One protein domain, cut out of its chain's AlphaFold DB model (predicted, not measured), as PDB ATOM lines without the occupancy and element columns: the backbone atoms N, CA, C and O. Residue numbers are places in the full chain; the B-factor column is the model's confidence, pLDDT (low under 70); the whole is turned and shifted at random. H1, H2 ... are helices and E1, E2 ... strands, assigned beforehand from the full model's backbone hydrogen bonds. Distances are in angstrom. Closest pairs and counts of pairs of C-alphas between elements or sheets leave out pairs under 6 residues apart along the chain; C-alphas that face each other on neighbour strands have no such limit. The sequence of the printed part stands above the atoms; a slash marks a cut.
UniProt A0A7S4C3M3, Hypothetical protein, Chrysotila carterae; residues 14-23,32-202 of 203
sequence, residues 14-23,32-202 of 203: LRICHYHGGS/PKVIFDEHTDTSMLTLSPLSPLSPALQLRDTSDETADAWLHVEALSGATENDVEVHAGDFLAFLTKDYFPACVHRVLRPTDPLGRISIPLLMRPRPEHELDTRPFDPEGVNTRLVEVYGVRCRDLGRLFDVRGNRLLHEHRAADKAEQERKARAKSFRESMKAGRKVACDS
ATOM      1  N   LEU A  14      53.183  19.551 -56.446       95.12
ATOM      2  CA  LEU A  14      52.577  20.697 -57.118       95.12
ATOM      3  C   LEU A  14      51.082  20.416 -57.266       95.12
ATOM      4  O   LEU A  14      50.699  19.445 -57.920       95.12
ATOM      5  N   ARG A  15      50.240  21.235 -56.644       94.88
ATOM      6  CA  ARG A  15      48.790  21.166 -56.841       94.88
ATOM      7  C   ARG A  15      48.393  22.209 -57.874       94.88
ATOM      8  O   ARG A  15      48.884  23.328 -57.832       94.88
ATOM      9  N   ILE A  16      47.491  21.842 -58.774       95.31
ATOM     10  CA  ILE A  16      46.828  22.780 -59.681       95.31
ATOM     11  C   ILE A  16      45.357  22.762 -59.288       95.31
ATOM     12  O   ILE A  16      44.670  21.762 -59.499       95.31
ATOM     13  N   CYS A  17      44.896  23.840 -58.662       93.88
ATOM     14  CA  CYS A  17      43.525  23.952 -58.176       93.88
ATOM     15  C   CYS A  17      42.772  24.975 -59.022       93.88
ATOM     16  O   CYS A  17      43.243  26.097 -59.199       93.88
ATOM     17  N   HIS A  18      41.594  24.592 -59.510       92.94
ATOM     18  CA  HIS A  18      40.686  25.481 -60.224       92.94
ATOM     19  C   HIS A  18      39.450  25.745 -59.360       92.94
ATOM     20  O   HIS A  18      38.658  24.839 -59.087       92.94
ATOM     21  N   TYR A  19      39.305  26.989 -58.914       91.44
ATOM     22  CA  TYR A  19      38.169  27.453 -58.133       91.44
ATOM     23  C   TYR A  19      37.208  28.197 -59.047       91.44
ATOM     24  O   TYR A  19      37.544  29.246 -59.588       91.44
ATOM     25  N   HIS A  20      36.001  27.667 -59.198       88.94
ATOM     26  CA  HIS A  20      34.981  28.314 -60.009       88.94
ATOM     27  C   HIS A  20      34.503  29.601 -59.333       88.94
ATOM     28  O   HIS A  20      34.219  29.618 -58.128       88.94
ATOM     29  N   GLY A  21      34.389  30.661 -60.132       82.00
ATOM     30  CA  GLY A  21      33.724  31.890 -59.728       82.00
ATOM     31  C   GLY A  21      32.248  31.647 -59.430       82.00
ATOM     32  O   GLY A  21      31.656  30.649 -59.852       82.00
ATOM     33  N   GLY A  22      31.628  32.561 -58.691       71.44
ATOM     34  CA  GLY A  22      30.184  32.523 -58.483       71.44
ATOM     35  C   GLY A  22      29.558  33.903 -58.565       71.44
ATOM     36  O   GLY A  22      30.024  34.843 -57.929       71.44
ATOM     37  N   SER A  23      28.447  33.996 -59.291       54.22
ATOM     38  CA  SER A  23      27.573  35.165 -59.336       54.22
ATOM     39  C   SER A  23      26.635  35.175 -58.128       54.22
ATOM     40  O   SER A  23      25.448  34.877 -58.232       54.22
ATOM     41  N   PRO A  32      32.029  36.992 -47.538       70.56
ATOM     42  CA  PRO A  32      32.490  36.191 -48.664       70.56
ATOM     43  C   PRO A  32      32.591  34.713 -48.275       70.56
ATOM     44  O   PRO A  32      33.115  34.353 -47.221       70.56
ATOM     45  N   LYS A  33      32.046  33.845 -49.130       85.12
ATOM     46  CA  LYS A  33      31.939  32.416 -48.839       85.12
ATOM     47  C   LYS A  33      33.318  31.757 -48.871       85.12
ATOM     48  O   LYS A  33      33.945  31.718 -49.927       85.12
ATOM     49  N   VAL A  34      33.741  31.174 -47.751       87.81
ATOM     50  CA  VAL A  34      34.905  30.277 -47.685       87.81
ATOM     51  C   VAL A  34      34.595  29.005 -48.483       87.81
ATOM     52  O   VAL A  34      33.532  28.401 -48.318       87.81
ATOM     53  N   ILE A  35      35.485  28.632 -49.403       90.19
ATOM     54  CA  ILE A  35      35.361  27.424 -50.243       90.19
ATOM     55  C   ILE A  35      36.448  26.391 -49.954       90.19
ATOM     56  O   ILE A  35      36.288  25.223 -50.306       90.19
ATOM     57  N   PHE A  36      37.532  26.820 -49.316       88.94
ATOM     58  CA  PHE A  36      38.542  25.946 -48.754       88.94
ATOM     59  C   PHE A  36      38.807  26.411 -47.328       88.94
ATOM     60  O   PHE A  36      39.265  27.539 -47.133       88.94
ATOM     61  N   ASP A  37      38.421  25.562 -46.375       90.12
ATOM     62  CA  ASP A  37      38.425  25.855 -44.942       90.12
ATOM     63  C   ASP A  37      39.825  26.233 -44.434       90.12
ATOM     64  O   ASP A  37      40.849  25.971 -45.069       90.12
ATOM     65  N   GLU A  38      39.855  26.837 -43.253       90.69
ATOM     66  CA  GLU A  38      41.076  27.215 -42.548       90.69
ATOM     67  C   GLU A  38      41.910  25.982 -42.199       90.69
ATOM     68  O   GLU A  38      41.420  25.031 -41.587       90.69
ATOM     69  N   HIS A  39      43.179  25.989 -42.593       91.38
ATOM     70  CA  HIS A  39      44.100  24.888 -42.328       91.38
ATOM     71  C   HIS A  39      45.558  25.356 -42.393       91.38
ATOM     72  O   HIS A  39      45.861  26.466 -42.831       91.38
ATOM     73  N   THR A  40      46.461  24.485 -41.946       93.75
ATOM     74  CA  THR A  40      47.902  24.579 -42.194       93.75
ATOM     75  C   THR A  40      48.320  23.509 -43.196       93.75
ATOM     76  O   THR A  40      47.633  22.501 -43.387       93.75
ATOM     77  N   ASP A  41      49.462  23.719 -43.848       94.62
ATOM     78  CA  ASP A  41      50.056  22.707 -44.713       94.62
ATOM     79  C   ASP A  41      51.029  21.817 -43.940       94.62
ATOM     80  O   ASP A  41      52.007  22.287 -43.354       94.62
ATOM     81  N   THR A  42      50.862  20.501 -44.079       93.62
ATOM     82  CA  THR A  42      51.876  19.514 -43.692       93.62
ATOM     83  C   THR A  42      53.015  19.504 -44.723       93.62
ATOM     84  O   THR A  42      53.172  18.590 -45.540       93.62
ATOM     85  N   SER A  43      53.774  20.595 -44.746       94.69
ATOM     86  CA  SER A  43      54.944  20.877 -45.582       94.69
ATOM     87  C   SER A  43      56.042  21.526 -44.724       94.69
ATOM     88  O   SER A  43      55.839  21.811 -43.544       94.69
ATOM     89  N   MET A  44      57.238  21.705 -45.285       95.69
ATOM     90  CA  MET A  44      58.238  22.630 -44.733       95.69
ATOM     91  C   MET A  44      57.881  24.064 -45.123       95.69
ATOM     92  O   MET A  44      57.771  24.943 -44.274       95.69
ATOM     93  N   LEU A  45      57.686  24.267 -46.424       97.62
ATOM     94  CA  LEU A  45      57.296  25.525 -47.041       97.62
ATOM     95  C   LEU A  45      56.233  25.237 -48.095       97.62
ATOM     96  O   LEU A  45      56.270  24.192 -48.754       97.62
ATOM     97  N   THR A  46      55.342  26.190 -48.296       97.50
ATOM     98  CA  THR A  46      54.453  26.233 -49.453       97.50
ATOM     99  C   THR A  46      54.781  27.487 -50.250       97.50
ATOM    100  O   THR A  46      54.992  28.551 -49.672       97.50
ATOM    101  N   LEU A  47      54.891  27.333 -51.568       97.56
ATOM    102  CA  LEU A  47      55.173  28.417 -52.502       97.56
ATOM    103  C   LEU A  47      54.069  28.459 -53.540       97.56
ATOM    104  O   LEU A  47      53.696  27.411 -54.060       97.56
ATOM    105  N   SER A  48      53.574  29.638 -53.880       95.88
ATOM    106  CA  SER A  48      52.496  29.755 -54.855       95.88
ATOM    107  C   SER A  48      52.570  31.106 -55.567       95.88
ATOM    108  O   SER A  48      52.755  32.130 -54.910       95.88
ATOM    109  N   PRO A  49      52.501  31.137 -56.910       95.44
ATOM    110  CA  PRO A  49      52.385  32.397 -57.634       95.44
ATOM    111  C   PRO A  49      51.126  33.143 -57.196       95.44
ATOM    112  O   PRO A  49      50.061  32.527 -57.076       95.44
ATOM    113  N   LEU A  50      51.236  34.457 -57.000       93.81
ATOM    114  CA  LEU A  50      50.067  35.280 -56.706       93.81
ATOM    115  C   LEU A  50      49.101  35.278 -57.898       93.81
ATOM    116  O   LEU A  50      49.514  35.271 -59.060       93.81
ATOM    117  N   SER A  51      47.799  35.377 -57.618       89.69
ATOM    118  CA  SER A  51      46.769  35.631 -58.630       89.69
ATOM    119  C   SER A  51      45.997  36.928 -58.324       89.69
ATOM    120  O   SER A  51      44.822  36.875 -57.951       89.69
ATOM    121  N   PRO A  52      46.613  38.121 -58.492       84.81
ATOM    122  CA  PRO A  52      45.979  39.396 -58.130       84.81
ATOM    123  C   PRO A  52      44.702  39.713 -58.916       84.81
ATOM    124  O   PRO A  52      43.847  40.446 -58.428       84.81
ATOM    125  N   LEU A  53      44.552  39.161 -60.125       83.69
ATOM    126  CA  LEU A  53      43.367  39.357 -60.971       83.69
ATOM    127  C   LEU A  53      42.118  38.648 -60.429       83.69
ATOM    128  O   LEU A  53      40.997  39.035 -60.750       83.69
ATOM    129  N   SER A  54      42.291  37.615 -59.605       85.94
ATOM    130  CA  SER A  54      41.187  36.849 -59.025       85.94
ATOM    131  C   SER A  54      41.488  36.540 -57.556       85.94
ATOM    132  O   SER A  54      41.671  35.372 -57.200       85.94
ATOM    133  N   PRO A  55      41.552  37.577 -56.696       88.69
ATOM    134  CA  PRO A  55      42.033  37.448 -55.334       88.69
ATOM    135  C   PRO A  55      41.065  36.609 -54.503       88.69
ATOM    136  O   PRO A  55      39.853  36.837 -54.486       88.69
ATOM    137  N   ALA A  56      41.606  35.622 -53.805       91.69
ATOM    138  CA  ALA A  56      40.819  34.682 -53.016       91.69
ATOM    139  C   ALA A  56      41.593  34.082 -51.843       91.69
ATOM    140  O   ALA A  56      40.966  33.566 -50.914       91.69
ATOM    141  N   LEU A  57      42.927  34.101 -51.884       94.31
ATOM    142  CA  LEU A  57      43.734  33.567 -50.802       94.31
ATOM    143  C   LEU A  57      43.778  34.551 -49.634       94.31
ATOM    144  O   LEU A  57      44.055  35.741 -49.803       94.31
ATOM    145  N   GLN A  58      43.531  34.024 -48.440       94.50
ATOM    146  CA  GLN A  58      43.730  34.747 -47.196       94.50
ATOM    147  C   GLN A  58      44.680  33.977 -46.288       94.50
ATOM    148  O   GLN A  58      44.501  32.776 -46.074       94.50
ATOM    149  N   LEU A  59      45.652  34.691 -45.724       94.44
ATOM    150  CA  LEU A  59      46.532  34.192 -44.668       94.44
ATOM    151  C   LEU A  59      46.108  34.819 -43.343       94.44
ATOM    152  O   LEU A  59      45.744  35.993 -43.312       94.44
ATOM    153  N   ARG A  60      46.139  34.067 -42.248       92.19
ATOM    154  CA  ARG A  60      45.845  34.625 -40.927       92.19
ATOM    155  C   ARG A  60      46.989  35.537 -40.497       92.19
ATOM    156  O   ARG A  60      48.148  35.126 -40.551       92.19
ATOM    157  N   ASP A  61      46.660  36.749 -40.070       88.62
ATOM    158  CA  ASP A  61      47.645  37.669 -39.512       88.62
ATOM    159  C   ASP A  61      48.065  37.172 -38.125       88.62
ATOM    160  O   ASP A  61      47.222  36.899 -37.274       88.62
ATOM    161  N   THR A  62      49.366  37.005 -37.896       82.38
ATOM    162  CA  THR A  62      49.897  36.614 -36.581       82.38
ATOM    163  C   THR A  62      50.370  37.808 -35.757       82.38
ATOM    164  O   THR A  62      50.813  37.617 -34.628       82.38
ATOM    165  N   SER A  63      50.353  39.018 -36.326       79.06
ATOM    166  CA  SER A  63      50.678  40.264 -35.625       79.06
ATOM    167  C   SER A  63      49.471  40.878 -34.915       79.06
ATOM    168  O   SER A  63      49.644  41.645 -33.970       79.06
ATOM    169  N   ASP A  64      48.264  40.509 -35.341       74.62
ATOM    170  CA  ASP A  64      47.015  40.883 -34.695       74.62
ATOM    171  C   ASP A  64      46.592  39.772 -33.720       74.62
ATOM    172  O   ASP A  64      46.501  38.598 -34.077       74.62
ATOM    173  N   GLU A  65      46.366  40.134 -32.455       63.69
ATOM    174  CA  GLU A  65      45.960  39.188 -31.407       63.69
ATOM    175  C   GLU A  65      44.490  38.753 -31.535       63.69
ATOM    176  O   GLU A  65      44.040  37.842 -30.833       63.69
ATOM    177  N   THR A  66      43.718  39.385 -32.423       68.62
ATOM    178  CA  THR A  66      42.349  38.971 -32.716       68.62
ATOM    179  C   THR A  66      42.339  37.777 -33.669       68.62
ATOM    180  O   THR A  66      42.970  37.767 -34.722       68.62
ATOM    181  N   ALA A  67      41.571  36.742 -33.318       61.44
ATOM    182  CA  ALA A  67      41.488  35.504 -34.101       61.44
ATOM    183  C   ALA A  67      40.906  35.685 -35.523       61.44
ATOM    184  O   ALA A  67      40.969  34.752 -36.322       61.44
ATOM    185  N   ASP A  68      40.371  36.869 -35.838       68.19
ATOM    186  CA  ASP A  68      39.635  37.175 -37.068       68.19
ATOM    187  C   ASP A  68      40.414  38.066 -38.056       68.19
ATOM    188  O   ASP A  68      39.855  38.504 -39.065       68.19
ATOM    189  N   ALA A  69      41.698  38.335 -37.805       87.19
ATOM    190  CA  ALA A  69      42.525  39.128 -38.707       87.19
ATOM    191  C   ALA A  69      43.055  38.289 -39.886       87.19
ATOM    192  O   ALA A  69      43.834  37.347 -39.720       87.19
ATOM    193  N   TRP A  70      42.637  38.648 -41.105       91.25
ATOM    194  CA  TRP A  70      43.015  37.970 -42.350       91.25
ATOM    195  C   TRP A  70      43.689  38.931 -43.330       91.25
ATOM    196  O   TRP A  70      43.121  39.954 -43.712       91.25
ATOM    197  N   LEU A  71      44.869  38.550 -43.809       91.88
ATOM    198  CA  LEU A  71      45.621  39.239 -44.848       91.88
ATOM    199  C   LEU A  71      45.191  38.746 -46.229       91.88
ATOM    200  O   LEU A  71      45.332  37.567 -46.559       91.88
ATOM    201  N   HIS A  72      44.718  39.668 -47.064       92.00
ATOM    202  CA  HIS A  72      44.496  39.432 -48.490       92.00
ATOM    203  C   HIS A  72      45.809  39.619 -49.251       92.00
ATOM    204  O   HIS A  72      46.088  40.707 -49.752       92.00
ATOM    205  N   VAL A  73      46.625  38.568 -49.318       90.88
ATOM    206  CA  VAL A  73      47.990  38.642 -49.870       90.88
ATOM    207  C   VAL A  73      48.043  39.127 -51.317       90.88
ATOM    208  O   VAL A  73      48.895  39.933 -51.670       90.88
ATOM    209  N   GLU A  74      47.065  38.718 -52.121       91.38
ATOM    210  CA  GLU A  74      46.919  39.109 -53.528       91.38
ATOM    211  C   GLU A  74      46.451  40.570 -53.704       91.38
ATOM    212  O   GLU A  74      46.507  41.098 -54.810       91.38
ATOM    213  N   ALA A  75      45.999  41.231 -52.629       88.31
ATOM    214  CA  ALA A  75      45.553  42.627 -52.618       88.31
ATOM    215  C   ALA A  75      46.516  43.563 -51.859       88.31
ATOM    216  O   ALA A  75      46.192  44.730 -51.625       88.31
ATOM    217  N   LEU A  76      47.685  43.064 -51.443       89.00
ATOM    218  CA  LEU A  76      48.702  43.887 -50.795       89.00
ATOM    219  C   LEU A  76      49.258  44.929 -51.771       89.00
ATOM    220  O   LEU A  76      49.441  44.673 -52.960       89.00
ATOM    221  N   SER A  77      49.560  46.121 -51.254       89.31
ATOM    222  CA  SER A  77      50.144  47.192 -52.063       89.31
ATOM    223  C   SER A  77      51.478  46.746 -52.665       89.31
ATOM    224  O   SER A  77      52.412  46.428 -51.932       89.31
ATOM    225  N   GLY A  78      51.578  46.789 -53.994       87.00
ATOM    226  CA  GLY A  78      52.782  46.406 -54.735       87.00
ATOM    227  C   GLY A  78      52.859  44.929 -55.126       87.00
ATOM    228  O   GLY A  78      53.802  44.574 -55.820       87.00
ATOM    229  N   ALA A  79      51.886  44.100 -54.734       88.56
ATOM    230  CA  ALA A  79      51.777  42.729 -55.217       88.56
ATOM    231  C   ALA A  79      51.438  42.698 -56.717       88.56
ATOM    232  O   ALA A  79      50.547  43.410 -57.186       88.56
ATOM    233  N   THR A  80      52.138  41.849 -57.461       91.00
ATOM    234  CA  THR A  80      52.003  41.655 -58.906       91.00
ATOM    235  C   THR A  80      51.855  40.173 -59.243       91.00
ATOM    236  O   THR A  80      52.140  39.294 -58.434       91.00
ATOM    237  N   GLU A  81      51.439  39.868 -60.468       88.31
ATOM    238  CA  GLU A  81      51.331  38.499 -60.986       88.31
ATOM    239  C   GLU A  81      52.677  37.760 -61.109       88.31
ATOM    240  O   GLU A  81      52.701  36.555 -61.351       88.31
ATOM    241  N   ASN A  82      53.796  38.474 -60.950       91.94
ATOM    242  CA  ASN A  82      55.141  37.898 -60.973       91.94
ATOM    243  C   ASN A  82      55.663  37.551 -59.574       91.94
ATOM    244  O   ASN A  82      56.749  36.979 -59.453       91.94
ATOM    245  N   ASP A  83      54.913  37.897 -58.530       95.31
ATOM    246  CA  ASP A  83      55.291  37.608 -57.157       95.31
ATOM    247  C   ASP A  83      54.863  36.198 -56.741       95.31
ATOM    248  O   ASP A  83      53.924  35.597 -57.270       95.31
ATOM    249  N   VAL A  84      55.582  35.663 -55.758       95.62
ATOM    250  CA  VAL A  84      55.348  34.336 -55.189       95.62
ATOM    251  C   VAL A  84      55.126  34.496 -53.695       95.62
ATOM    252  O   VAL A  84      56.005  34.991 -52.986       95.62
ATOM    253  N   GLU A  85      53.974  34.047 -53.202       95.44
ATOM    254  CA  GLU A  85      53.761  33.899 -51.767       95.44
ATOM    255  C   GLU A  85      54.551  32.698 -51.248       95.44
ATOM    256  O   GLU A  85      54.616  31.641 -51.885       95.44
ATOM    257  N   VAL A  86      55.162  32.863 -50.079       96.81
ATOM    258  CA  VAL A  86      55.886  31.796 -49.393       96.81
ATOM    259  C   VAL A  86      55.449  31.782 -47.944       96.81
ATOM    260  O   VAL A  86      55.567  32.791 -47.250       96.81
ATOM    261  N   HIS A  87      54.992  30.628 -47.468       96.00
ATOM    262  CA  HIS A  87      54.619  30.466 -46.069       96.00
ATOM    263  C   HIS A  87      55.139  29.168 -45.461       96.00
ATOM    264  O   HIS A  87      55.415  28.186 -46.154       96.00
ATOM    265  N   ALA A  88      55.300  29.187 -44.137       97.25
ATOM    266  CA  ALA A  88      55.778  28.055 -43.358       97.25
ATOM    267  C   ALA A  88      54.682  26.997 -43.173       97.25
ATOM    268  O   ALA A  88      53.524  27.328 -42.909       97.25
ATOM    269  N   GLY A  89      55.070  25.727 -43.285       96.38
ATOM    270  CA  GLY A  89      54.225  24.581 -42.953       96.38
ATOM    271  C   GLY A  89      54.576  23.953 -41.600       96.38
ATOM    272  O   GLY A  89      55.516  24.367 -40.913       96.38
ATOM    273  N   ASP A  90      53.832  22.909 -41.232       95.75
ATOM    274  CA  ASP A  90      53.914  22.250 -39.921       95.75
ATOM    275  C   ASP A  90      55.311  21.702 -39.591       95.75
ATOM    276  O   ASP A  90      55.728  21.727 -38.432       95.75
ATOM    277  N   PHE A  91      56.065  21.217 -40.589       95.75
ATOM    278  CA  PHE A  91      57.412  20.693 -40.341       95.75
ATOM    279  C   PHE A  91      58.370  21.792 -39.894       95.75
ATOM    280  O   PHE A  91      59.150  21.576 -38.967       95.75
ATOM    281  N   LEU A  92      58.324  22.958 -40.545       96.38
ATOM    282  CA  LEU A  92      59.207  24.064 -40.197       96.38
ATOM    283  C   LEU A  92      58.834  24.634 -38.827       96.38
ATOM    284  O   LEU A  92      59.719  24.852 -37.999       96.38
ATOM    285  N   ALA A  93      57.537  24.787 -38.565       95.81
ATOM    286  CA  ALA A  93      57.026  25.221 -37.271       95.81
ATOM    287  C   ALA A  93      57.474  24.292 -36.140       95.81
ATOM    288  O   ALA A  93      58.056  24.745 -35.152       95.81
ATOM    289  N   PHE A  94      57.320  22.978 -36.327       95.62
ATOM    290  CA  PHE A  94      57.785  21.984 -35.367       95.62
ATOM    291  C   PHE A  94      59.292  22.076 -35.136       95.62
ATOM    292  O   PHE A  94      59.718  22.217 -33.996       95.62
ATOM    293  N   LEU A  95      60.101  22.028 -36.199       95.50
ATOM    294  CA  LEU A  95      61.562  22.033 -36.072       95.50
ATOM    295  C   LEU A  95      62.088  23.310 -35.414       95.50
ATOM    296  O   LEU A  95      63.142  23.271 -34.789       95.50
ATOM    297  N   THR A  96      61.362  24.420 -35.541       96.00
ATOM    298  CA  THR A  96      61.794  25.743 -35.079       96.00
ATOM    299  C   THR A  96      61.063  26.221 -33.823       96.00
ATOM    300  O   THR A  96      61.178  27.394 -33.465       96.00
ATOM    301  N   LYS A  97      60.329  25.329 -33.136       94.06
ATOM    302  CA  LYS A  97      59.544  25.653 -31.928       94.06
ATOM    303  C   LYS A  97      58.687  26.911 -32.136       94.06
ATOM    304  O   LYS A  97      58.744  27.848 -31.339       94.06
ATOM    305  N   ASP A  98      57.975  26.938 -33.261       93.62
ATOM    306  CA  ASP A  98      57.117  28.038 -33.711       93.62
ATOM    307  C   ASP A  98      57.828  29.397 -33.869       93.62
ATOM    308  O   ASP A  98      57.175  30.435 -33.934       93.62
ATOM    309  N   TYR A  99      59.164  29.426 -33.986       94.69
ATOM    310  CA  TYR A  99      59.867  30.639 -34.423       94.69
ATOM    311  C   TYR A  99      59.416  31.053 -35.830       94.69
ATOM    312  O   TYR A  99      59.215  32.235 -36.093       94.69
ATOM    313  N   PHE A 100      59.200  30.069 -36.709       94.88
ATOM    314  CA  PHE A 100      58.440  30.235 -37.945       94.88
ATOM    315  C   PHE A 100      57.108  29.487 -37.806       94.88
ATOM    316  O   PHE A 100      57.063  28.288 -38.091       94.88
ATOM    317  N   PRO A 101      56.037  30.142 -37.329       93.19
ATOM    318  CA  PRO A 101      54.766  29.471 -37.085       93.19
ATOM    319  C   PRO A 101      54.145  28.979 -38.394       93.19
ATOM    320  O   PRO A 101      54.250  29.637 -39.431       93.19
ATOM    321  N   ALA A 102      53.470  27.829 -38.344       94.44
ATOM    322  CA  ALA A 102      52.757  27.302 -39.503       94.44
ATOM    323  C   ALA A 102      51.640  28.274 -39.903       94.44
ATOM    324  O   ALA A 102      50.825  28.684 -39.070       94.44
ATOM    325  N   CYS A 103      51.604  28.651 -41.178       94.88
ATOM    326  CA  CYS A 103      50.655  29.639 -41.658       94.88
ATOM    327  C   CYS A 103      49.262  29.023 -41.796       94.88
ATOM    328  O   CYS A 103      49.042  28.096 -42.584       94.88
ATOM    329  N   VAL A 104      48.317  29.563 -41.027       93.31
ATOM    330  CA  VAL A 104      46.897  29.258 -41.196       93.31
ATOM    331  C   VAL A 104      46.377  30.067 -42.369       93.31
ATOM    332  O   VAL A 104      46.529  31.287 -42.403       93.31
ATOM    333  N   HIS A 105      45.758  29.393 -43.326       94.19
ATOM    334  CA  HIS A 105      45.253  30.023 -44.533       94.19
ATOM    335  C   HIS A 105      43.933  29.400 -44.978       94.19
ATOM    336  O   HIS A 105      43.588  28.280 -44.596       94.19
ATOM    337  N   ARG A 106      43.181  30.153 -45.783       93.94
ATOM    338  CA  ARG A 106      41.900  29.736 -46.363       93.94
ATOM    339  C   ARG A 106      41.716  30.323 -47.753       93.94
ATOM    340  O   ARG A 106      42.388  31.284 -48.126       93.94
ATOM    341  N   VAL A 107      40.774  29.770 -48.511       93.25
ATOM    342  CA  VAL A 107      40.423  30.291 -49.841       93.25
ATOM    343  C   VAL A 107      38.958  30.693 -49.861       93.25
ATOM    344  O   VAL A 107      38.064  29.889 -49.573       93.25
ATOM    345  N   LEU A 108      38.716  31.950 -50.215       92.12
ATOM    346  CA  LEU A 108      37.390  32.493 -50.468       92.12
ATOM    347  C   LEU A 108      36.928  32.149 -51.882       92.12
ATOM    348  O   LEU A 108      37.713  31.828 -52.769       92.12
ATOM    349  N   ARG A 109      35.623  32.214 -52.116       90.62
ATOM    350  CA  ARG A 109      35.083  32.143 -53.471       90.62
ATOM    351  C   ARG A 109      35.618  33.323 -54.300       90.62
ATOM    352  O   ARG A 109      35.380  34.459 -53.888       90.62
ATOM    353  N   PRO A 110      36.255  33.084 -55.463       88.88
ATOM    354  CA  PRO A 110      36.638  34.161 -56.368       88.88
ATOM    355  C   PRO A 110      35.409  34.948 -56.831       88.88
ATOM    356  O   PRO A 110      34.362  34.361 -57.123       88.88
ATOM    357  N   THR A 111      35.543  36.270 -56.914       83.75
ATOM    358  CA  THR A 111      34.489  37.163 -57.420       83.75
ATOM    359  C   THR A 111      34.452  37.224 -58.945       83.75
ATOM    360  O   THR A 111      33.406  37.528 -59.513       83.75
ATOM    361  N   ASP A 112      35.572  36.927 -59.610       83.50
ATOM    362  CA  ASP A 112      35.653  36.857 -61.068       83.50
ATOM    363  C   ASP A 112      34.828  35.660 -61.593       83.50
ATOM    364  O   ASP A 112      35.050  34.530 -61.140       83.50
ATOM    365  N   PRO A 113      33.891  35.858 -62.543       83.81
ATOM    366  CA  PRO A 113      33.141  34.775 -63.180       83.81
ATOM    367  C   PRO A 113      34.005  33.691 -63.839       83.81
ATOM    368  O   PRO A 113      33.571  32.540 -63.906       83.81
ATOM    369  N   LEU A 114      35.206  34.032 -64.315       85.81
ATOM    370  CA  LEU A 114      36.159  33.079 -64.894       85.81
ATOM    371  C   LEU A 114      36.768  32.145 -63.838       85.81
ATOM    372  O   LEU A 114      37.287  31.086 -64.187       85.81
ATOM    373  N   GLY A 115      36.655  32.493 -62.554       88.38
ATOM    374  CA  GLY A 115      37.239  31.747 -61.449       88.38
ATOM    375  C   GLY A 115      38.710  32.079 -61.209       88.38
ATOM    376  O   GLY A 115      39.207  33.120 -61.616       88.38
ATOM    377  N   ARG A 116      39.402  31.190 -60.492       91.19
ATOM    378  CA  ARG A 116      40.813  31.329 -60.105       91.19
ATOM    379  C   ARG A 116      41.549  30.017 -60.323       91.19
ATOM    380  O   ARG A 116      41.071  28.962 -59.901       91.19
ATOM    381  N   ILE A 117      42.749  30.092 -60.889       92.25
ATOM    382  CA  ILE A 117      43.706  28.982 -60.900       92.25
ATOM    383  C   ILE A 117      44.806  29.297 -59.888       92.25
ATOM    384  O   ILE A 117      45.442  30.340 -59.976       92.25
ATOM    385  N   SER A 118      45.038  28.389 -58.941       93.44
ATOM    386  CA  SER A 118      46.177  28.464 -58.019       93.44
ATOM    387  C   SER A 118      47.115  27.288 -58.239       93.44
ATOM    388  O   SER A 118      46.642  26.162 -58.433       93.44
ATOM    389  N   ILE A 119      48.422  27.526 -58.136       95.94
ATOM    390  CA  ILE A 119      49.445  26.514 -58.421       95.94
ATOM    391  C   ILE A 119      50.428  26.358 -57.239       95.94
ATOM    392  O   ILE A 119      51.623  26.612 -57.402       95.94
ATOM    393  N   PRO A 120      49.967  25.963 -56.035       96.25
ATOM    394  CA  PRO A 120      50.862  25.837 -54.895       96.25
ATOM    395  C   PRO A 120      51.777  24.610 -54.998       96.25
ATOM    396  O   PRO A 120      51.336  23.476 -55.214       96.25
ATOM    397  N   LEU A 121      53.068  24.840 -54.774       97.50
ATOM    398  CA  LEU A 121      54.101  23.840 -54.552       97.50
ATOM    399  C   LEU A 121      54.295  23.631 -53.050       97.50
ATOM    400  O   LEU A 121      54.861  24.472 -52.355       97.50
ATOM    401  N   LEU A 122      53.884  22.467 -52.558       96.25
ATOM    402  CA  LEU A 122      54.109  22.054 -51.181       96.25
ATOM    403  C   LEU A 122      55.466  21.353 -51.103       96.25
ATOM    404  O   LEU A 122      55.605  20.207 -51.543       96.25
ATOM    405  N   MET A 123      56.469  22.024 -50.537       95.81
ATOM    406  CA  MET A 123      57.794  21.451 -50.322       95.81
ATOM    407  C   MET A 123      57.776  20.539 -49.101       95.81
ATOM    408  O   MET A 123      57.685  21.002 -47.966       95.81
ATOM    409  N   ARG A 124      57.881  19.227 -49.320       92.69
ATOM    410  CA  ARG A 124      57.821  18.229 -48.248       92.69
ATOM    411  C   ARG A 124      59.164  17.538 -48.053       92.69
ATOM    412  O   ARG A 124      59.869  17.285 -49.031       92.69
ATOM    413  N   PRO A 125      59.517  17.184 -46.807       91.50
ATOM    414  CA  PRO A 125      60.661  16.326 -46.583       91.50
ATOM    415  C   PRO A 125      60.371  14.923 -47.126       91.50
ATOM    416  O   PRO A 125      59.227  14.466 -47.175       91.50
ATOM    417  N   ARG A 126      61.431  14.222 -47.528       89.81
ATOM    418  CA  ARG A 126      61.329  12.840 -48.002       89.81
ATOM    419  C   ARG A 126      60.819  11.923 -46.876       89.81
ATOM    420  O   ARG A 126      61.426  11.948 -45.806       89.81
ATOM    421  N   PRO A 127      59.773  11.103 -47.086       90.06
ATOM    422  CA  PRO A 127      59.158  10.271 -46.052       90.06
ATOM    423  C   PRO A 127      60.138   9.318 -45.357       90.06
ATOM    424  O   PRO A 127      60.050   9.101 -44.150       90.06
ATOM    425  N   GLU A 128      61.068   8.752 -46.117       89.50
ATOM    426  CA  GLU A 128      62.091   7.807 -45.671       89.50
ATOM    427  C   GLU A 128      63.297   8.469 -44.999       89.50
ATOM    428  O   GLU A 128      64.128   7.772 -44.426       89.50
ATOM    429  N   HIS A 129      63.408   9.797 -45.060       90.31
ATOM    430  CA  HIS A 129      64.496  10.500 -44.399       90.31
ATOM    431  C   HIS A 129      64.310  10.454 -42.882       90.31
ATOM    432  O   HIS A 129      63.245  10.798 -42.369       90.31
ATOM    433  N   GLU A 130      65.359  10.040 -42.179       93.25
ATOM    434  CA  GLU A 130      65.464  10.180 -40.730       93.25
ATOM    435  C   GLU A 130      65.987  11.573 -40.396       93.25
ATOM    436  O   GLU A 130      67.029  11.991 -40.901       93.25
ATOM    437  N   LEU A 131      65.238  12.290 -39.564       91.75
ATOM    438  CA  LEU A 131      65.636  13.587 -39.041       91.75
ATOM    439  C   LEU A 131      66.783  13.406 -38.045       91.75
ATOM    440  O   LEU A 131      66.715  12.562 -37.147       91.75
ATOM    441  N   ASP A 132      67.808  14.239 -38.198       94.12
ATOM    442  CA  ASP A 132      68.891  14.408 -37.235       94.12
ATOM    443  C   ASP A 132      69.242  15.896 -37.160       94.12
ATOM    444  O   ASP A 132      69.863  16.439 -38.075       94.12
ATOM    445  N   THR A 133      68.787  16.571 -36.101       95.00
ATOM    446  CA  THR A 133      69.069  18.000 -35.901       95.00
ATOM    447  C   THR A 133      70.335  18.267 -35.093       95.00
ATOM    448  O   THR A 133      70.834  19.390 -35.121       95.00
ATOM    449  N   ARG A 134      70.911  17.247 -34.441       94.44
ATOM    450  CA  ARG A 134      72.089  17.382 -33.564       94.44
ATOM    451  C   ARG A 134      73.300  18.024 -34.257       94.44
ATOM    452  O   ARG A 134      73.955  18.847 -33.628       94.44
ATOM    453  N   PRO A 135      73.596  17.750 -35.548       95.44
ATOM    454  CA  PRO A 135      74.698  18.423 -36.237       95.44
ATOM    455  C   PRO A 135      74.510  19.937 -36.412       95.44
ATOM    456  O   PRO A 135      75.488  20.635 -36.660       95.44
ATOM    457  N   PHE A 136      73.273  20.440 -36.333       93.56
ATOM    458  CA  PHE A 136      72.949  21.855 -36.541       93.56
ATOM    459  C   PHE A 136      72.883  22.662 -35.236       93.56
ATOM    460  O   PHE A 136      72.808  23.887 -35.291       93.56
ATOM    461  N   ASP A 137      72.932  21.994 -34.081       95.25
ATOM    462  CA  ASP A 137      73.069  22.614 -32.760       95.25
ATOM    463  C   ASP A 137      73.879  21.695 -31.823       95.25
ATOM    464  O   ASP A 137      73.326  21.105 -30.895       95.25
ATOM    465  N   PRO A 138      75.187  21.514 -32.084       93.31
ATOM    466  CA  PRO A 138      76.011  20.547 -31.355       93.31
ATOM    467  C   PRO A 138      76.144  20.865 -29.860       93.31
ATOM    468  O   PRO A 138      76.316  19.954 -29.056       93.31
ATOM    469  N   GLU A 139      76.041  22.143 -29.492       94.50
ATOM    470  CA  GLU A 139      76.138  22.613 -28.106       94.50
ATOM    471  C   GLU A 139      74.766  22.688 -27.409       94.50
ATOM    472  O   GLU A 139      74.695  23.007 -26.222       94.50
ATOM    473  N   GLY A 140      73.665  22.433 -28.130       91.75
ATOM    474  CA  GLY A 140      72.304  22.516 -27.587       91.75
ATOM    475  C   GLY A 140      71.893  23.926 -27.144       91.75
ATOM    476  O   GLY A 140      71.039  24.083 -26.267       91.75
ATOM    477  N   VAL A 141      72.530  24.966 -27.688       95.38
ATOM    478  CA  VAL A 141      72.315  26.361 -27.269       95.38
ATOM    479  C   VAL A 141      71.202  27.039 -28.062       95.38
ATOM    480  O   VAL A 141      70.697  28.091 -27.654       95.38
ATOM    481  N   ASN A 142      70.781  26.456 -29.188       95.12
ATOM    482  CA  ASN A 142      69.700  26.994 -29.992       95.12
ATOM    483  C   ASN A 142      68.344  26.674 -29.353       95.12
ATOM    484  O   ASN A 142      67.685  25.670 -29.628       95.12
ATOM    485  N   THR A 143      67.864  27.620 -28.549       94.31
ATOM    486  CA  THR A 143      66.565  27.516 -27.873       94.31
ATOM    487  C   THR A 143      65.378  27.331 -28.822       94.31
ATOM    488  O   THR A 143      64.345  26.834 -28.371       94.31
ATOM    489  N   ARG A 144      65.514  27.671 -30.113       95.69
ATOM    490  CA  ARG A 144      64.467  27.562 -31.141       95.69
ATOM    491  C   ARG A 144      64.541  26.278 -31.957       95.69
ATOM    492  O   ARG A 144      63.526  25.880 -32.501       95.69
ATOM    493  N   LEU A 145      65.672  25.586 -32.015       95.69
ATOM    494  CA  LEU A 145      65.745  24.316 -32.736       95.69
ATOM    495  C   LEU A 145      65.230  23.181 -31.843       95.69
ATOM    496  O   LEU A 145      65.562  23.098 -30.658       95.69
ATOM    497  N   VAL A 146      64.383  22.310 -32.385       93.81
ATOM    498  CA  VAL A 146      64.043  21.041 -31.732       93.81
ATOM    499  C   VAL A 146      65.197  20.069 -31.913       93.81
ATOM    500  O   VAL A 146      65.605  19.780 -33.038       93.81
ATOM    501  N   GLU A 147      65.681  19.515 -30.805       93.94
ATOM    502  CA  GLU A 147      66.550  18.348 -30.835       93.94
ATOM    503  C   GLU A 147      65.709  17.112 -31.186       93.94
ATOM    504  O   GLU A 147      64.806  16.715 -30.448       93.94
ATOM    505  N   VAL A 148      65.967  16.525 -32.352       93.00
ATOM    506  CA  VAL A 148      65.299  15.323 -32.845       93.00
ATOM    507  C   VAL A 148      66.323  14.441 -33.542       93.00
ATOM    508  O   VAL A 148      67.154  14.909 -34.321       93.00
ATOM    509  N   TYR A 149      66.253  13.146 -33.258       93.81
ATOM    510  CA  TYR A 149      67.111  12.139 -33.860       93.81
ATOM    511  C   TYR A 149      66.352  10.821 -34.026       93.81
ATOM    512  O   TYR A 149      65.580  10.430 -33.150       93.81
ATOM    513  N   GLY A 150      66.570  10.136 -35.150       91.75
ATOM    514  CA  GLY A 150      66.030   8.795 -35.404       91.75
ATOM    515  C   GLY A 150      64.527   8.762 -35.706       91.75
ATOM    516  O   GLY A 150      63.923   7.692 -35.740       91.75
ATOM    517  N   VAL A 151      63.906   9.921 -35.940       93.25
ATOM    518  CA  VAL A 151      62.491  10.022 -36.322       93.25
ATOM    519  C   VAL A 151      62.392  10.154 -37.834       93.25
ATOM    520  O   VAL A 151      62.942  11.084 -38.420       93.25
ATOM    521  N   ARG A 152      61.652   9.256 -38.487       92.75
ATOM    522  CA  ARG A 152      61.391   9.372 -39.927       92.75
ATOM    523  C   ARG A 152      60.371  10.464 -40.210       92.75
ATOM    524  O   ARG A 152      59.327  10.533 -39.561       92.75
ATOM    525  N   CYS A 153      60.604  11.235 -41.265       92.19
ATOM    526  CA  CYS A 153      59.686  12.276 -41.716       92.19
ATOM    527  C   CYS A 153      58.277  11.748 -42.011       92.19
ATOM    528  O   CYS A 153      57.309  12.461 -41.780       92.19
ATOM    529  N   ARG A 154      58.124  10.498 -42.475       91.25
ATOM    530  CA  ARG A 154      56.804   9.868 -42.655       91.25
ATOM    531  C   ARG A 154      56.013   9.789 -41.353       91.25
ATOM    532  O   ARG A 154      54.806  10.012 -41.354       91.25
ATOM    533  N   ASP A 155      56.683   9.408 -40.274       92.06
ATOM    534  CA  ASP A 155      56.036   9.159 -38.990       92.06
ATOM    535  C   ASP A 155      55.643  10.502 -38.348       92.06
ATOM    536  O   ASP A 155      54.529  10.645 -37.845       92.06
ATOM    537  N   LEU A 156      56.491  11.526 -38.504       91.44
ATOM    538  CA  LEU A 156      56.178  12.901 -38.116       91.44
ATOM    539  C   LEU A 156      55.062  13.523 -38.979       91.44
ATOM    540  O   LEU A 156      54.149  14.148 -38.450       91.44
ATOM    541  N   GLY A 157      55.066  13.288 -40.294       90.44
ATOM    542  CA  GLY A 157      54.006  13.755 -41.193       90.44
ATOM    543  C   GLY A 157      52.631  13.199 -40.818       90.44
ATOM    544  O   GLY A 157      51.669  13.952 -40.744       90.44
ATOM    545  N   ARG A 158      52.549  11.909 -40.459       89.06
ATOM    546  CA  ARG A 158      51.303  11.299 -39.956       89.06
ATOM    547  C   ARG A 158      50.795  11.969 -38.681       89.06
ATOM    548  O   ARG A 158      49.588  12.113 -38.515       89.06
ATOM    549  N   LEU A 159      51.697  12.360 -37.779       89.19
ATOM    550  CA  LEU A 159      51.327  13.088 -36.565       89.19
ATOM    551  C   LEU A 159      50.681  14.438 -36.910       89.19
ATOM    552  O   LEU A 159      49.660  14.794 -36.321       89.19
ATOM    553  N   PHE A 160      51.252  15.160 -37.875       89.94
ATOM    554  CA  PHE A 160      50.717  16.441 -38.339       89.94
ATOM    555  C   PHE A 160      49.379  16.282 -39.056       89.94
ATOM    556  O   PHE A 160      48.441  16.992 -38.707       89.94
ATOM    557  N   ASP A 161      49.231  15.286 -39.932       85.31
ATOM    558  CA  ASP A 161      47.955  14.996 -40.597       85.31
ATOM    559  C   ASP A 161      46.839  14.714 -39.570       85.31
ATOM    560  O   ASP A 161      45.721  15.217 -39.684       85.31
ATOM    561  N   VAL A 162      47.135  13.936 -38.519       81.94
ATOM    562  CA  VAL A 162      46.177  13.654 -37.436       81.94
ATOM    563  C   VAL A 162      45.835  14.922 -36.651       81.94
ATOM    564  O   VAL A 162      44.663  15.155 -36.346       81.94
ATOM    565  N   ARG A 163      46.832  15.757 -36.335       77.50
ATOM    566  CA  ARG A 163      46.623  17.035 -35.639       77.50
ATOM    567  C   ARG A 163      45.766  17.989 -36.473       77.50
ATOM    568  O   ARG A 163      44.813  18.548 -35.935       77.50
ATOM    569  N   GLY A 164      46.069  18.131 -37.762       73.94
ATOM    570  CA  GLY A 164      45.309  18.953 -38.702       73.94
ATOM    571  C   GLY A 164      43.862  18.479 -38.826       73.94
ATOM    572  O   GLY A 164      42.937  19.276 -38.688       73.94
ATOM    573  N   ASN A 165      43.642  17.168 -38.960       69.38
ATOM    574  CA  ASN A 165      42.295  16.598 -38.995       69.38
ATOM    575  C   ASN A 165      41.508  16.874 -37.707       69.38
ATOM    576  O   ASN A 165      40.325  17.206 -37.774       69.38
ATOM    577  N   ARG A 166      42.146  16.772 -36.532       73.00
ATOM    578  CA  ARG A 166      41.488  17.092 -35.257       73.00
ATOM    579  C   ARG A 166      41.058  18.560 -35.200       73.00
ATOM    580  O   ARG A 166      39.906  18.826 -34.871       73.00
ATOM    581  N   LEU A 167      41.945  19.481 -35.582       67.56
ATOM    582  CA  LEU A 167      41.651  20.920 -35.623       67.56
ATOM    583  C   LEU A 167      40.488  21.239 -36.574       67.56
ATOM    584  O   LEU A 167      39.571  21.964 -36.197       67.56
ATOM    585  N   LEU A 168      40.470  20.638 -37.769       66.06
ATOM    586  CA  LEU A 168      39.370  20.789 -38.730       66.06
ATOM    587  C   LEU A 168      38.025  20.313 -38.159       66.06
ATOM    588  O   LEU A 168      36.993  20.950 -38.376       66.06
ATOM    589  N   HIS A 169      38.012  19.195 -37.429       65.88
ATOM    590  CA  HIS A 169      36.797  18.695 -36.783       65.88
ATOM    591  C   HIS A 169      36.298  19.624 -35.670       65.88
ATOM    592  O   HIS A 169      35.095  19.872 -35.589       65.88
ATOM    593  N   GLU A 170      37.206  20.142 -34.840       71.69
ATOM    594  CA  GLU A 170      36.893  21.096 -33.771       71.69
ATOM    595  C   GLU A 170      36.310  22.401 -34.342       71.69
ATOM    596  O   GLU A 170      35.260  22.850 -33.879       71.69
ATOM    597  N   HIS A 171      36.903  22.949 -35.411       68.50
ATOM    598  CA  HIS A 171      36.395  24.147 -36.094       68.50
ATOM    599  C   HIS A 171      35.002  23.937 -36.685       68.50
ATOM    600  O   HIS A 171      34.084  24.705 -36.406       68.50
ATOM    601  N   ARG A 172      34.792  22.845 -37.431       72.69
ATOM    602  CA  ARG A 172      33.472  22.535 -38.010       72.69
ATOM    603  C   ARG A 172      32.391  22.375 -36.946       72.69
ATOM    604  O   ARG A 172      31.235  22.727 -37.181       72.69
ATOM    605  N   ALA A 173      32.746  21.833 -35.782       74.44
ATOM    606  CA  ALA A 173      31.831  21.734 -34.653       74.44
ATOM    607  C   ALA A 173      31.488  23.119 -34.077       74.44
ATOM    608  O   ALA A 173      30.314  23.381 -33.803       74.44
ATOM    609  N   ALA A 174      32.478  24.007 -33.943       72.31
ATOM    610  CA  ALA A 174      32.281  25.383 -33.497       72.31
ATOM    611  C   ALA A 174      31.411  26.192 -34.478       72.31
ATOM    612  O   ALA A 174      30.422  26.795 -34.055       72.31
ATOM    613  N   ASP A 175      31.690  26.115 -35.782       71.69
ATOM    614  CA  ASP A 175      30.913  26.790 -36.830       71.69
ATOM    615  C   ASP A 175      29.455  26.338 -36.824       71.69
ATOM    616  O   ASP A 175      28.532  27.155 -36.875       71.69
ATOM    617  N   LYS A 176      29.227  25.025 -36.710       75.50
ATOM    618  CA  LYS A 176      27.879  24.466 -36.599       75.50
ATOM    619  C   LYS A 176      27.167  24.992 -35.349       75.50
ATOM    620  O   LYS A 176      26.015  25.416 -35.438       75.50
ATOM    621  N   ALA A 177      27.847  25.014 -34.201       78.44
ATOM    622  CA  ALA A 177      27.283  25.532 -32.956       78.44
ATOM    623  C   ALA A 177      26.929  27.029 -33.056       78.44
ATOM    624  O   ALA A 177      25.881  27.459 -32.560       78.44
ATOM    625  N   GLU A 178      27.756  27.828 -33.733       76.31
ATOM    626  CA  GLU A 178      27.472  29.238 -33.987       76.31
ATOM    627  C   GLU A 178      26.308  29.433 -34.968       76.31
ATOM    628  O   GLU A 178      25.424  30.257 -34.711       76.31
ATOM    629  N   GLN A 179      26.251  28.668 -36.059       74.81
ATOM    630  CA  GLN A 179      25.123  28.706 -36.993       74.81
ATOM    631  C   GLN A 179      23.807  28.369 -36.286       74.81
ATOM    632  O   GLN A 179      22.821  29.093 -36.434       74.81
ATOM    633  N   GLU A 180      23.801  27.338 -35.440       85.50
ATOM    634  CA  GLU A 180      22.650  26.991 -34.609       85.50
ATOM    635  C   GLU A 180      22.286  28.118 -33.628       85.50
ATOM    636  O   GLU A 180      21.107  28.443 -33.464       85.50
ATOM    637  N   ARG A 181      23.275  28.769 -33.000       84.31
ATOM    638  CA  ARG A 181      23.056  29.933 -32.124       84.31
ATOM    639  C   ARG A 181      22.405  31.091 -32.885       84.31
ATOM    640  O   ARG A 181      21.425  31.661 -32.400       84.31
ATOM    641  N   LYS A 182      22.910  31.421 -34.078       80.31
ATOM    642  CA  LYS A 182      22.369  32.477 -34.951       80.31
ATOM    643  C   LYS A 182      20.947  32.143 -35.412       80.31
ATOM    644  O   LYS A 182      20.079  33.018 -35.359       80.31
ATOM    645  N   ALA A 183      20.680  30.887 -35.776       85.12
ATOM    646  CA  ALA A 183      19.350  30.411 -36.154       85.12
ATOM    647  C   ALA A 183      18.347  30.519 -34.992       85.12
ATOM    648  O   ALA A 183      17.270  31.094 -35.166       85.12
ATOM    649  N   ARG A 184      18.725  30.076 -33.782       87.69
ATOM    650  CA  ARG A 184      17.905  30.231 -32.565       87.69
ATOM    651  C   ARG A 184      17.597  31.700 -32.271       87.69
ATOM    652  O   ARG A 184      16.444  32.057 -32.047       87.69
ATOM    653  N   ALA A 185      18.602  32.573 -32.342       85.06
ATOM    654  CA  ALA A 185      18.421  34.008 -32.128       85.06
ATOM    655  C   ALA A 185      17.531  34.669 -33.197       85.06
ATOM    656  O   ALA A 185      16.833  35.643 -32.908       85.06
ATOM    657  N   LYS A 186      17.564  34.188 -34.446       87.12
ATOM    658  CA  LYS A 186      16.672  34.654 -35.519       87.12
ATOM    659  C   LYS A 186      15.226  34.226 -35.254       87.12
ATOM    660  O   LYS A 186      14.356  35.090 -35.215       87.12
ATOM    661  N   SER A 187      15.002  32.944 -34.961       87.38
ATOM    662  CA  SER A 187      13.676  32.403 -34.632       87.38
ATOM    663  C   SER A 187      13.053  33.101 -33.413       87.38
ATOM    664  O   SER A 187      11.890  33.499 -33.448       87.38
ATOM    665  N   PHE A 188      13.847  33.365 -32.370       86.62
ATOM    666  CA  PHE A 188      13.387  34.119 -31.202       86.62
ATOM    667  C   PHE A 188      12.920  35.538 -31.571       86.62
ATOM    668  O   PHE A 188      11.824  35.951 -31.183       86.62
ATOM    669  N   ARG A 189      13.717  36.266 -32.373       85.38
ATOM    670  CA  ARG A 189      13.374  37.614 -32.867       85.38
ATOM    671  C   ARG A 189      12.104  37.617 -33.719       85.38
ATOM    672  O   ARG A 189      11.307  38.545 -33.605       85.38
ATOM    673  N   GLU A 190      11.913  36.604 -34.558       86.19
ATOM    674  CA  GLU A 190      10.705  36.440 -35.373       86.19
ATOM    675  C   GLU A 190       9.469  36.187 -34.499       86.19
ATOM    676  O   GLU A 190       8.448  36.848 -34.699       86.19
ATOM    677  N   SER A 191       9.574  35.341 -33.466       83.69
ATOM    678  CA  SER A 191       8.460  35.086 -32.538       83.69
ATOM    679  C   SER A 191       8.057  36.336 -31.742       83.69
ATOM    680  O   SER A 191       6.871  36.632 -31.613       83.69
ATOM    681  N   MET A 192       9.033  37.139 -31.296       82.94
ATOM    682  CA  MET A 192       8.780  38.397 -30.579       82.94
ATOM    683  C   MET A 192       8.107  39.443 -31.477       82.94
ATOM    684  O   MET A 192       7.232  40.178 -31.023       82.94
ATOM    685  N   LYS A 193       8.474  39.505 -32.765       80.38
ATOM    686  CA  LYS A 193       7.796  40.367 -33.746       80.38
ATOM    687  C   LYS A 193       6.361  39.905 -34.018       80.38
ATOM    688  O   LYS A 193       5.478  40.752 -34.116       80.38
ATOM    689  N   ALA A 194       6.124  38.597 -34.112       73.12
ATOM    690  CA  ALA A 194       4.787  38.040 -34.314       73.12
ATOM    691  C   ALA A 194       3.869  38.300 -33.107       73.12
ATOM    692  O   ALA A 194       2.755  38.788 -33.286       73.12
ATOM    693  N   GLY A 195       4.357  38.082 -31.881       70.31
ATOM    694  CA  GLY A 195       3.596  38.357 -30.656       70.31
ATOM    695  C   GLY A 195       3.224  39.834 -30.491       70.31
ATOM    696  O   GLY A 195       2.118  40.152 -30.064       70.31
ATOM    697  N   ARG A 196       4.105  40.751 -30.910       63.97
ATOM    698  CA  ARG A 196       3.842  42.199 -30.874       63.97
ATOM    699  C   ARG A 196       2.808  42.655 -31.910       63.97
ATOM    700  O   ARG A 196       2.160  43.670 -31.696       63.97
ATOM    701  N   LYS A 197       2.646  41.915 -33.012       58.84
ATOM    702  CA  LYS A 197       1.644  42.197 -34.051       58.84
ATOM    703  C   LYS A 197       0.243  41.756 -33.613       58.84
ATOM    704  O   LYS A 197      -0.696  42.525 -33.742       58.84
ATOM    705  N   VAL A 198       0.136  40.585 -32.981       59.28
ATOM    706  CA  VAL A 198      -1.133  40.082 -32.416       59.28
ATOM    707  C   VAL A 198      -1.674  41.007 -31.321       59.28
ATOM    708  O   VAL A 198      -2.877  41.234 -31.260       59.28
ATOM    709  N   ALA A 199      -0.795  41.592 -30.503       56.78
ATOM    710  CA  ALA A 199      -1.176  42.548 -29.461       56.78
ATOM    711  C   ALA A 199      -1.624  43.928 -29.990       56.78
ATOM    712  O   ALA A 199      -2.269  44.657 -29.253       56.78
ATOM    713  N   CYS A 200      -1.284  44.299 -31.232       54.97
ATOM    714  CA  CYS A 200      -1.753  45.545 -31.857       54.97
ATOM    715  C   CYS A 200      -3.046  45.367 -32.665       54.97
ATOM    716  O   CYS A 200      -3.736  46.348 -32.896       54.97
ATOM    717  N   ASP A 201      -3.368  44.144 -33.095       53.94
ATOM    718  CA  ASP A 201      -4.583  43.839 -33.867       53.94
ATOM    719  C   ASP A 201      -5.788  43.476 -32.962       53.94
ATOM    720  O   ASP A 201      -6.836  43.067 -33.460       53.94
ATOM    721  N   SER A 202      -5.633  43.569 -31.634       53.28
ATOM    722  CA  SER A 202      -6.665  43.240 -30.632       53.28
ATOM    723  C   SER A 202      -7.214  44.445 -29.847       53.28
ATOM    724  O   SER A 202      -7.980  44.231 -28.908       53.28
TER     725      SER A 202
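This is residues 14 to 23 and 32 to 202 of the 203 residues of the protein "Hypothetical protein" of Chrysotila carterae (UniProt A0A7S4C3M3). One long straight helix, H2, starts beside the small hairpin of E9 and E10, passes a body of short strands and sticks out far beyond it as an arm, with residues 173 to 202 standing free. The body is made of three small sheets, E1 with E7, E2 E6 E4 and E5 E3 E8, with long loops and the short helix H1 among them. The printed part has 181 residues with two named helices and ten named strands, in the order E1 E2 E3 E4 E5 H1 E6 E7 E8 E9 E10 H2, and the class is mixed, helices and strands. The neighbour strands are antiparallel in each of the four sheets, and E9 with E10 is the fourth. The whole is loose, with a radius of gyration of the C-alphas of 22.2 A, and spans 86 by 35 by 28 A, its length made by H2.

E1, residues 17 to 19, is antiparallel to E7, residues 116 to 118, with N 19 and O 116 at 2.8 A. E2, residues 34 to 39, is an edge strand beside E6, residues 105 to 108; N 35 and O 107 are 2.9 A apart. On the other side of E6 is E4, residues 57 to 60, with N 58 and O 106 at 3.0 A. Residues 59 to 60 of E4 also pair with residues 70 to 71, antiparallel. In the next sheet the inner strand E3, residues 45 to 49, has E5, residues 84 to 88, on one side and E8, residues 121 to 123, on the other. N 46 and O 87 are 2.9 A apart, and N 121 and O 47 are 2.7 A apart. E7 runs on into E8 across a break of 2 residues, at 25 degrees. H1, residues 90 to 95, is only just not on the sheet E5 E3 E8, with 4 pairs of C-alphas within 10 A. E9, residues 130 to 132, and E10, residues 149 to 152, form a hairpin, with N 131 and O 151 at 2.8 A. H2, residues 153 to 198, only grazes the sheet E2 E6 E4, with its residues 164 to 172; its closest C-alpha pair with E2 is Gly 164 and His 39, 7.1 A apart. H1 and H2 are close but not clearly touching, the C-alphas of Asp 90 and Phe 160 being 6.8 A apart, at a steep tilt of 53 degrees, opposite ways. In H1 and H2 every O i to N i+4 pair is within hydrogen-bond range.

E1 begins at C-alpha 17, at (43.525, 23.952, -58.176), and measures 6.4 A. E2 measures 11.9 A, E3 13.5 A, E4 10.2 A, E5 13.4 A, H1 8.6 A and E6 10.2 A. E7, E8 and E9, of three residues each, measure 6.4 A, 6.1 A and 6.5 A, and E10 measures 8.8 A. H2 runs 67.5 A from C-alpha 153, at (59.686, 12.276, -41.716), to C-alpha 198, at (-1.133, 40.082, -32.416).

The two C-alphas farthest apart are those of Pro 138 and Ser 202, at 85.7 A. Without the free stretch, the body of 151 residues spans 56 by 30 by 30 A. Residues 24 to 31 are not printed, and C-alphas 23 and 32 are 11.8 A apart across this cut, in the link from E1 to E2. The long links are E4 to E5, with 23 residues, and E9 to E10, with 16. The mean pLDDT of the printed part is 87.0; it is under 70 at residues 23, 65 to 68, 165, 167 to 169, 171 and 196 to 202.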